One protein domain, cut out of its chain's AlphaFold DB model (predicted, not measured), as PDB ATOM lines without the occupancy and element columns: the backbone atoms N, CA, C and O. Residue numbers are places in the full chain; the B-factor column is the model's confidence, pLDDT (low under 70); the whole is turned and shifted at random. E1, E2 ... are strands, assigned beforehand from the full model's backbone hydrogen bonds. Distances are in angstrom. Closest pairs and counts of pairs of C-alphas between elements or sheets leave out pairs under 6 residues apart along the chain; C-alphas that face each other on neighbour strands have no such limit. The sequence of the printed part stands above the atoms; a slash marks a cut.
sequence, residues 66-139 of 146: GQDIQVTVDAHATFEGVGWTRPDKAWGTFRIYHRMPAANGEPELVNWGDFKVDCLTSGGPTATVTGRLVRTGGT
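What this domain is: This is residues 66 to 139 of the 146 residues of an uncharacterized protein of Streptomyces avermitilis (UniProt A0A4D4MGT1). A long, narrow, twisted sheet of four strands makes the length, with the links E1 to E2 and E2 to E3 at its opposite ends. The hairpin of E3 and E4 bends away along its course, and its tip, residues 119 to 130, crosses over one face of E1 and E2. The printed part has 74 residues with no named helix and four named strands, E1 to E4, which also stand in that order across the sheet, all antiparallel; the class is all strand. The whole is loose, with a radius of gyration of the C-alphas of 16.3 A, and a rod spanning 57 by 26 by 14 A.

Where its parts are: E1, residues 68 to 80, begins at C-alpha 68 (28.744, -34.259, 21.716) and is 38.8 A long. E2, residues 89 to 100, is 35.7 A long. E3, residues 109 to 123, is 36.0 A long and bends by 82 degrees at residue 118. E4, residues 126 to 138, is 30.1 A long, bends by 82 degrees at residue 134 and ends at C-alpha 138 (18.891, -37.456, 12.664).

How they stand to each other: The four strands form a meander, each the antiparallel neighbour of the one before, with E1 and E4 as edge strands. The hairpin of E1 and E2 has directions 173 degrees apart, with N 74 and O 93 at 2.9 A. In the hairpin of E2 and E3, at 148 degrees, N 98 and O 111 are 2.8 A apart, within hydrogen-bond range. In the hairpin of E3 and E4, at 152 degrees, N 121 and O 128 are 2.9 A apart. Past the bend in E3, the closest C-alphas of E1 and E3, those of Ala 77 and Leu 120, are 5.6 A apart.

The domain as a whole: The two C-alphas farthest apart, those of Gly 81 and Gly 105, are 57.4 A apart. The printed part has no cut; the link E3 to E4 is tight, and the other two are short. Mean pLDDT of the printed part is 93.2, with residues 82 to 84 under 70.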
ATOM      1  N   GLY A  66      28.329 -28.334  25.545       93.00
ATOM      2  CA  GLY A  66      27.034 -28.964  25.312       93.00
ATOM      3  C   GLY A  66      27.037 -29.905  24.102       93.00
ATOM      4  O   GLY A  66      26.210 -30.825  24.038       93.00
ATOM      5  N   GLN A  67      27.990 -29.715  23.184       96.94
ATOM      6  CA  GLN A  67      28.162 -30.516  21.978       96.94
ATOM      7  C   GLN A  67      28.727 -31.895  22.314       96.94
ATOM      8  O   GLN A  67      29.552 -32.090  23.213       96.94
ATOM      9  N   ASP A  68      28.271 -32.891  21.568       97.44
ATOM     10  CA  ASP A  68      28.744 -34.259  21.716       97.44
ATOM     11  C   ASP A  68      28.964 -34.883  20.347       97.44
ATOM     12  O   ASP A  68      28.015 -35.294  19.677       97.44
ATOM     13  N   ILE A  69      30.228 -34.912  19.931       98.25
ATOM     14  CA  ILE A  69      30.663 -35.504  18.672       98.25
ATOM     15  C   ILE A  69      31.415 -36.788  18.997       98.25
ATOM     16  O   ILE A  69      32.457 -36.763  19.653       98.25
ATOM     17  N   GLN A  70      30.890 -37.911  18.523       98.38
ATOM     18  CA  GLN A  70      31.435 -39.238  18.781       98.38
ATOM     19  C   GLN A  70      31.779 -39.936  17.470       98.38
ATOM     20  O   GLN A  70      31.057 -39.826  16.477       98.38
ATOM     21  N   VAL A  71      32.864 -40.701  17.490       98.31
ATOM     22  CA  VAL A  71      33.294 -41.551  16.384       98.31
ATOM     23  C   VAL A  71      33.445 -42.972  16.902       98.31
ATOM     24  O   VAL A  71      34.197 -43.213  17.840       98.31
ATOM     25  N   THR A  72      32.755 -43.924  16.281       98.44
ATOM     26  CA  THR A  72      32.993 -45.364  16.474       98.44
ATOM     27  C   THR A  72      33.579 -45.942  15.205       98.44
ATOM     28  O   THR A  72      33.049 -45.673  14.128       98.44
ATOM     29  N   VAL A  73      34.602 -46.779  15.320       98.56
ATOM     30  CA  VAL A  73      35.262 -47.421  14.183       98.56
ATOM     31  C   VAL A  73      35.470 -48.906  14.448       98.56
ATOM     32  O   VAL A  73      35.819 -49.313  15.556       98.56
ATOM     33  N   ASP A  74      35.247 -49.704  13.412       98.56
ATOM     34  CA  ASP A  74      35.670 -51.094  13.302       98.56
ATOM     35  C   ASP A  74      36.108 -51.306  11.850       98.56
ATOM     36  O   ASP A  74      35.278 -51.465  10.953       98.56
ATOM     37  N   ALA A  75      37.404 -51.159  11.599       98.44
ATOM     38  CA  ALA A  75      37.999 -51.104  10.274       98.44
ATOM     39  C   ALA A  75      39.146 -52.098  10.160       98.44
ATOM     40  O   ALA A  75      39.919 -52.297  11.099       98.44
ATOM     41  N   HIS A  76      39.289 -52.676   8.976       97.62
ATOM     42  CA  HIS A  76      40.318 -53.653   8.678       97.62
ATOM     43  C   HIS A  76      40.859 -53.460   7.268       97.62
ATOM     44  O   HIS A  76      40.144 -53.009   6.371       97.62
ATOM     45  N   ALA A  77      42.111 -53.860   7.077       96.00
ATOM     46  CA  ALA A  77      42.764 -53.885   5.784       96.00
ATOM     47  C   ALA A  77      43.747 -55.053   5.670       96.00
ATOM     48  O   ALA A  77      44.377 -55.432   6.658       96.00
ATOM     49  N   THR A  78      43.904 -55.588   4.462       94.56
ATOM     50  CA  THR A  78      44.986 -56.513   4.104       94.56
ATOM     51  C   THR A  78      45.939 -55.873   3.105       94.56
ATOM     52  O   THR A  78      45.502 -55.115   2.239       94.56
ATOM     53  N   PHE A  79      47.222 -56.212   3.220       91.44
ATOM     54  CA  PHE A  79      48.291 -55.798   2.313       91.44
ATOM     55  C   PHE A  79      49.099 -57.024   1.872       91.44
ATOM     56  O   PHE A  79      49.524 -57.819   2.714       91.44
ATOM     57  N   GLU A  80      49.345 -57.169   0.578       86.12
ATOM     58  CA  GLU A  80      50.132 -58.238  -0.024       86.12
ATOM     59  C   GLU A  80      51.559 -57.747  -0.307       86.12
ATOM     60  O   GLU A  80      51.854 -57.121  -1.319       86.12
ATOM     61  N   GLY A  81      52.493 -58.045   0.601       70.88
ATOM     62  CA  GLY A  81      53.917 -57.753   0.423       70.88
ATOM     63  C   GLY A  81      54.403 -56.461   1.091       70.88
ATOM     64  O   GLY A  81      53.766 -55.899   1.979       70.88
ATOM     65  N   VAL A  82      55.599 -56.008   0.701       65.06
ATOM     66  CA  VAL A  82      56.375 -54.988   1.432       65.06
ATOM     67  C   VAL A  82      56.333 -53.620   0.739       65.06
ATOM     68  O   VAL A  82      56.513 -53.530  -0.469       65.06
ATOM     69  N   GLY A  83      56.146 -52.538   1.507       66.06
ATOM     70  CA  GLY A  83      56.253 -51.153   1.007       66.06
ATOM     71  C   GLY A  83      54.972 -50.527   0.438       66.06
ATOM     72  O   GLY A  83      55.044 -49.494  -0.225       66.06
ATOM     73  N   TRP A  84      53.806 -51.118   0.695       68.12
ATOM     74  CA  TRP A  84      52.536 -50.660   0.130       68.12
ATOM     75  C   TRP A  84      51.931 -49.473   0.878       68.12
ATOM     76  O   TRP A  84      51.943 -49.402   2.106       68.12
ATOM     77  N   THR A  85      51.351 -48.549   0.112       75.19
ATOM     78  CA  THR A  85      50.626 -47.371   0.618       75.19
ATOM     79  C   THR A  85      49.108 -47.507   0.489       75.19
ATOM     80  O   THR A  85      48.375 -46.646   0.975       75.19
ATOM     81  N   ARG A  86      48.628 -48.576  -0.158       84.06
ATOM     82  CA  ARG A  86      47.207 -48.879  -0.359       84.06
ATOM     83  C   ARG A  86      46.926 -50.342  -0.012       84.06
ATOM     84  O   ARG A  86      47.757 -51.179  -0.353       84.06
ATOM     85  N   PRO A  87      45.795 -50.636   0.646       91.38
ATOM     86  CA  PRO A  87      45.397 -52.002   0.944       91.38
ATOM     87  C   PRO A  87      44.814 -52.696  -0.291       91.38
ATOM     88  O   PRO A  87      44.114 -52.063  -1.083       91.38
ATOM     89  N   ASP A  88      45.035 -54.002  -0.413       92.62
ATOM     90  CA  ASP A  88      44.409 -54.848  -1.442       92.62
ATOM     91  C   ASP A  88      42.919 -55.043  -1.166       92.62
ATOM     92  O   ASP A  88      42.086 -55.113  -2.070       92.62
ATOM     93  N   LYS A  89      42.572 -55.105   0.121       95.00
ATOM     94  CA  LYS A  89      41.194 -55.186   0.589       95.00
ATOM     95  C   LYS A  89      41.049 -54.377   1.861       95.00
ATOM     96  O   LYS A  89      41.835 -54.539   2.789       95.00
ATOM     97  N   ALA A  90      39.998 -53.572   1.928       96.94
ATOM     98  CA  ALA A  90      39.570 -52.904   3.145       96.94
ATOM     99  C   ALA A  90      38.092 -53.202   3.406       96.94
ATOM    100  O   ALA A  90      37.308 -53.399   2.475       96.94
ATOM    101  N   TRP A  91      37.722 -53.302   4.677       98.44
ATOM    102  CA  TRP A  91      36.345 -53.556   5.079       98.44
ATOM    103  C   TRP A  91      36.077 -53.049   6.490       98.44
ATOM    104  O   TRP A  91      36.990 -52.720   7.247       98.44
ATOM    105  N   GLY A  92      34.794 -53.007   6.836       98.44
ATOM    106  CA  GLY A  92      34.324 -52.557   8.135       98.44
ATOM    107  C   GLY A  92      33.402 -51.353   8.031       98.44
ATOM    108  O   GLY A  92      32.836 -51.055   6.969       98.44
ATOM    109  N   THR A  93      33.224 -50.682   9.158       98.56
ATOM    110  CA  THR A  93      32.331 -49.537   9.302       98.56
ATOM    111  C   THR A  93      32.900 -48.512  10.259       98.56
ATOM    112  O   THR A  93      33.568 -48.859  11.231       98.56
ATOM    113  N   PHE A  94      32.542 -47.254  10.052       98.12
ATOM    114  CA  PHE A  94      32.617 -46.260  11.112       98.12
ATOM    115  C   PHE A  94      31.364 -45.394  11.102       98.12
ATOM    116  O   PHE A  94      30.702 -45.259  10.073       98.12
ATOM    117  N   ARG A  95      31.024 -44.844  12.263       98.50
ATOM    118  CA  ARG A  95      29.917 -43.907  12.436       98.50
ATOM    119  C   ARG A  95      30.447 -42.629  13.045       98.50
ATOM    120  O   ARG A  95      31.221 -42.678  13.998       98.50
ATOM    121  N   ILE A  96      29.968 -41.514  12.512       98.31
ATOM    122  CA  ILE A  96      30.092 -40.202  13.136       98.31
ATOM    123  C   ILE A  96      28.713 -39.842  13.677       98.31
ATOM    124  O   ILE A  96      27.719 -39.948  12.960       98.31
ATOM    125  N   TYR A  97      28.659 -39.463  14.946       98.25
ATOM    126  CA  TYR A  97      27.465 -39.008  15.649       98.25
ATOM    127  C   TYR A  97      27.713 -37.598  16.170       98.25
ATOM    128  O   TYR A  97      28.797 -37.319  16.676       98.25
ATOM    129  N   HIS A  98      26.712 -36.730  16.079       97.75
ATOM    130  CA  HIS A  98      26.758 -35.376  16.607       97.75
ATOM    131  C   HIS A  98      25.422 -35.023  17.250       97.75
ATOM    132  O   HIS A  98      24.398 -34.975  16.573       97.75
ATOM    133  N   ARG A  99      25.440 -34.754  18.553       96.81
ATOM    134  CA  ARG A  99      24.331 -34.131  19.275       96.81
ATOM    135  C   ARG A  99      24.672 -32.675  19.570       96.81
ATOM    136  O   ARG A  99      25.683 -32.394  20.215       96.81
ATOM    137  N   MET A 100      23.805 -31.788  19.107       95.62
ATOM    138  CA  MET A 100      23.804 -30.360  19.385       95.62
ATOM    139  C   MET A 100      22.709 -30.069  20.410       95.62
ATOM    140  O   MET A 100      21.548 -30.353  20.119       95.62
ATOM    141  N   PRO A 101      23.037 -29.519  21.588       94.75
ATOM    142  CA  PRO A 101      22.044 -29.220  22.611       94.75
ATOM    143  C   PRO A 101      21.052 -28.159  22.114       94.75
ATOM    144  O   PRO A 101      21.384 -27.334  21.263       94.75
ATOM    145  N   ALA A 102      19.854 -28.151  22.695       92.94
ATOM    146  CA  ALA A 102      18.889 -27.078  22.481       92.94
ATOM    147  C   ALA A 102      19.494 -25.718  22.872       92.94
ATOM    148  O   ALA A 102      20.091 -25.581  23.944       92.94
ATOM    149  N   ALA A 103      19.316 -24.707  22.024       90.62
ATOM    150  CA  ALA A 103      19.845 -23.365  22.248       90.62
ATOM    151  C   ALA A 103      18.964 -22.313  21.570       90.62
ATOM    152  O   ALA A 103      18.464 -22.525  20.473       90.62
ATOM    153  N   ASN A 104      18.795 -21.150  22.205       89.56
ATOM    154  CA  ASN A 104      18.094 -19.994  21.624       89.56
ATOM    155  C   ASN A 104      16.658 -20.279  21.131       89.56
ATOM    156  O   ASN A 104      16.197 -19.650  20.184       89.56
ATOM    157  N   GLY A 105      15.944 -21.206  21.778       88.19
ATOM    158  CA  GLY A 105      14.590 -21.612  21.376       88.19
ATOM    159  C   GLY A 105      14.546 -22.712  20.310       88.19
ATOM    160  O   GLY A 105      13.465 -23.226  20.037       88.19
ATOM    161  N   GLU A 106      15.697 -23.120  19.773       89.12
ATOM    162  CA  GLU A 106      15.817 -24.267  18.874       89.12
ATOM    163  C   GLU A 106      15.876 -25.584  19.663       89.12
ATOM    164  O   GLU A 106      16.450 -25.625  20.762       89.12
ATOM    165  N   PRO A 107      15.300 -26.676  19.127       91.31
ATOM    166  CA  PRO A 107      15.347 -27.981  19.769       91.31
ATOM    167  C   PRO A 107      16.760 -28.580  19.742       91.31
ATOM    168  O   PRO A 107      17.631 -28.157  18.983       91.31
ATOM    169  N   GLU A 108      16.974 -29.616  20.555       93.25
ATOM    170  CA  GLU A 108      18.152 -30.473  20.413       93.25
ATOM    171  C   GLU A 108      18.152 -31.114  19.018       93.25
ATOM    172  O   GLU A 108      17.122 -31.608  18.551       93.25
ATOM    173  N   LEU A 109      19.320 -31.122  18.377       94.00
ATOM    174  CA  LEU A 109      19.521 -31.767  17.089       94.00
ATOM    175  C   LEU A 109      20.500 -32.926  17.224       94.00
ATOM    176  O   LEU A 109      21.589 -32.787  17.775       94.00
ATOM    177  N   VAL A 110      20.139 -34.067  16.659       95.88
ATOM    178  CA  VAL A 110      21.009 -35.229  16.521       95.88
ATOM    179  C   VAL A 110      21.221 -35.479  15.041       95.88
ATOM    180  O   VAL A 110      20.249 -35.590  14.307       95.88
ATOM    181  N   ASN A 111      22.470 -35.631  14.618       95.94
ATOM    182  CA  ASN A 111      22.844 -36.070  13.280       95.94
ATOM    183  C   ASN A 111      23.808 -37.245  13.378       95.94
ATOM    184  O   ASN A 111      24.658 -37.303  14.266       95.94
ATOM    185  N   TRP A 112      23.710 -38.182  12.446       97.88
ATOM    186  CA  TRP A 112      24.679 -39.260  12.330       97.88
ATOM    187  C   TRP A 112      24.864 -39.702  10.882       97.88
ATOM    188  O   TRP A 112      23.972 -39.564  10.043       97.88
ATOM    189  N   GLY A 113      26.033 -40.274  10.611       98.25
ATOM    190  CA  GLY A 113      26.374 -40.889   9.334       98.25
ATOM    191  C   GLY A 113      27.087 -42.218   9.542       98.25
ATOM    192  O   GLY A 113      28.049 -42.285  10.306       98.25
ATOM    193  N   ASP A 114      26.620 -43.265   8.864       98.56
ATOM    194  CA  ASP A 114      27.302 -44.554   8.763       98.56
ATOM    195  C   ASP A 114      28.120 -44.629   7.489       98.56
ATOM    196  O   ASP A 114      27.625 -44.355   6.393       98.56
ATOM    197  N   PHE A 115      29.344 -45.115   7.629       98.75
ATOM    198  CA  PHE A 115      30.294 -45.252   6.546       98.75
ATOM    199  C   PHE A 115      30.685 -46.714   6.359       98.75
ATOM    200  O   PHE A 115      30.841 -47.466   7.324       98.75
ATOM    201  N   LYS A 116      30.880 -47.118   5.102       98.69
ATOM    202  CA  LYS A 116      31.584 -48.354   4.745       98.69
ATOM    203  C   LYS A 116      33.041 -48.024   4.469       98.69
ATOM    204  O   LYS A 116      33.311 -47.172   3.629       98.69
ATOM    205  N   VAL A 117      33.947 -48.705   5.166       98.31
ATOM    206  CA  VAL A 117      35.395 -48.511   5.016       98.31
ATOM    207  C   VAL A 117      35.830 -48.902   3.607       98.31
ATOM    208  O   VAL A 117      35.476 -49.981   3.134       98.31
ATOM    209  N   ASP A 118      36.606 -48.036   2.960       96.50
ATOM    210  CA  ASP A 118      37.237 -48.300   1.661       96.50
ATOM    211  C   ASP A 118      38.772 -48.262   1.718       96.50
ATOM    212  O   ASP A 118      39.426 -48.790   0.820       96.50
ATOM    213  N   CYS A 119      39.357 -47.731   2.797       95.38
ATOM    214  CA  CYS A 119      40.784 -47.823   3.083       95.38
ATOM    215  C   CYS A 119      41.051 -47.708   4.593       95.38
ATOM    216  O   CYS A 119      40.406 -46.931   5.298       95.38
ATOM    217  N   LEU A 120      42.033 -48.471   5.076       95.94
ATOM    218  CA  LEU A 120      42.654 -48.313   6.389       95.94
ATOM    219  C   LEU A 120      44.167 -48.374   6.196       95.94
ATOM    220  O   LEU A 120      44.687 -49.357   5.671       95.94
ATOM    221  N   THR A 121      44.872 -47.348   6.660       92.62
ATOM    222  CA  THR A 121      46.330 -47.349   6.782       92.62
ATOM    223  C   THR A 121      46.725 -47.026   8.215       92.62
ATOM    224  O   THR A 121      46.072 -46.246   8.903       92.62
ATOM    225  N   SER A 122      47.800 -47.646   8.689       88.19
ATOM    226  CA  SER A 122      48.328 -47.437  10.038       88.19
ATOM    227  C   SER A 122      49.845 -47.327   9.987       88.19
ATOM    228  O   SER A 122      50.492 -48.118   9.300       88.19
ATOM    229  N   GLY A 123      50.416 -46.379  10.726       83.12
ATOM    230  CA  GLY A 123      51.857 -46.171  10.801       83.12
ATOM    231  C   GLY A 123      52.237 -45.273  11.977       83.12
ATOM    232  O   GLY A 123      51.652 -44.209  12.179       83.12
ATOM    233  N   GLY A 124      53.230 -45.699  12.762       86.44
ATOM    234  CA  GLY A 124      53.575 -45.015  14.009       86.44
ATOM    235  C   GLY A 124      52.366 -44.943  14.959       86.44
ATOM    236  O   GLY A 124      51.634 -45.926  15.066       86.44
ATOM    237  N   PRO A 125      52.128 -43.806  15.640       90.69
ATOM    238  CA  PRO A 125      50.983 -43.632  16.535       90.69
ATOM    239  C   PRO A 125      49.669 -43.298  15.804       90.69
ATOM    240  O   PRO A 125      48.655 -43.070  16.461       90.69
ATOM    241  N   THR A 126      49.674 -43.233  14.469       92.00
ATOM    242  CA  THR A 126      48.546 -42.729  13.678       92.00
ATOM    243  C   THR A 126      47.936 -43.829  12.818       92.00
ATOM    244  O   THR A 126      48.637 -44.632  12.197       92.00
ATOM    245  N   ALA A 127      46.609 -43.821  12.726       93.25
ATOM    246  CA  ALA A 127      45.857 -44.587  11.745       93.25
ATOM    247  C   ALA A 127      44.894 -43.664  10.994       93.25
ATOM    248  O   ALA A 127      44.312 -42.753  11.583       93.25
ATOM    249  N   THR A 128      44.714 -43.926   9.705       94.75
ATOM    250  CA  THR A 128      43.793 -43.207   8.829       94.75
ATOM    251  C   THR A 128      42.785 -44.197   8.270       94.75
ATOM    252  O   THR A 128      43.161 -45.194   7.656       94.75
ATOM    253  N   VAL A 129      41.502 -43.902   8.461       96.75
ATOM    254  CA  VAL A 129      40.390 -44.644   7.863       96.75
ATOM    255  C   VAL A 129      39.640 -43.719   6.920       96.75
ATOM    256  O   VAL A 129      39.319 -42.589   7.284       96.75
ATOM    257  N   THR A 130      39.326 -44.215   5.729       96.50
ATOM    258  CA  THR A 130      38.379 -43.578   4.813       96.50
ATOM    259  C   THR A 130      37.216 -44.513   4.532       96.50
ATOM    260  O   THR A 130      37.288 -45.732   4.733       96.50
ATOM    261  N   GLY A 131      36.100 -43.933   4.109       97.00
ATOM    262  CA  GLY A 131      34.939 -44.704   3.720       97.00
ATOM    263  C   GLY A 131      33.891 -43.870   3.015       97.00
ATOM    264  O   GLY A 131      33.869 -42.641   3.111       97.00
ATOM    265  N   ARG A 132      32.969 -44.564   2.353       98.19
ATOM    266  CA  ARG A 132      31.775 -43.958   1.761       98.19
ATOM    267  C   ARG A 132      30.658 -43.873   2.780       98.19
ATOM    268  O   ARG A 132      30.323 -44.880   3.399       98.19
ATOM    269  N   LEU A 133      30.031 -42.705   2.865       98.00
ATOM    270  CA  LEU A 133      28.761 -42.525   3.559       98.00
ATOM    271  C   LEU A 133      27.686 -43.373   2.865       98.00
ATOM    272  O   LEU A 133      27.486 -43.259   1.658       98.00
ATOM    273  N   VAL A 134      27.025 -44.246   3.620       98.44
ATOM    274  CA  VAL A 134      25.992 -45.160   3.099       98.44
ATOM    275  C   VAL A 134      24.630 -44.956   3.743       98.44
ATOM    276  O   VAL A 134      23.629 -45.437   3.219       98.44
ATOM    277  N   ARG A 135      24.584 -44.279   4.891       97.81
ATOM    278  CA  ARG A 135      23.338 -43.981   5.588       97.81
ATOM    279  C   ARG A 135      23.511 -42.742   6.443       97.81
ATOM    280  O   ARG A 135      24.527 -42.604   7.118       97.81
ATOM    281  N   THR A 136      22.503 -41.891   6.448       96.94
ATOM    282  CA  THR A 136      22.393 -40.742   7.339       96.94
ATOM    283  C   THR A 136      21.099 -40.831   8.122       96.94
ATOM    284  O   THR A 136      20.165 -41.548   7.752       96.94
ATOM    285  N   GLY A 137      21.047 -40.095   9.220       94.19
ATOM    286  CA  GLY A 137      19.808 -39.856   9.926       94.19
ATOM    287  C   GLY A 137      20.001 -38.825  11.014       94.19
ATOM    288  O   GLY A 137      21.108 -38.345  11.263       94.19
ATOM    289  N   GLY A 138      18.899 -38.494  11.663       90.81
ATOM    290  CA  GLY A 138      18.891 -37.456  12.664       90.81
ATOM    291  C   GLY A 138      17.489 -37.006  13.014       90.81
ATOM    292  O   GLY A 138      16.503 -37.504  12.470       90.81
ATOM    293  N   THR A 139      17.407 -36.059  13.932       87.75
ATOM    294  CA  THR A 139      16.178 -35.314  14.190       87.75
ATOM    295  C   THR A 139      15.920 -34.366  13.024       87.75
ATOM    296  O   THR A 139      16.730 -33.484  12.745       87.75
TER     297      THR A 139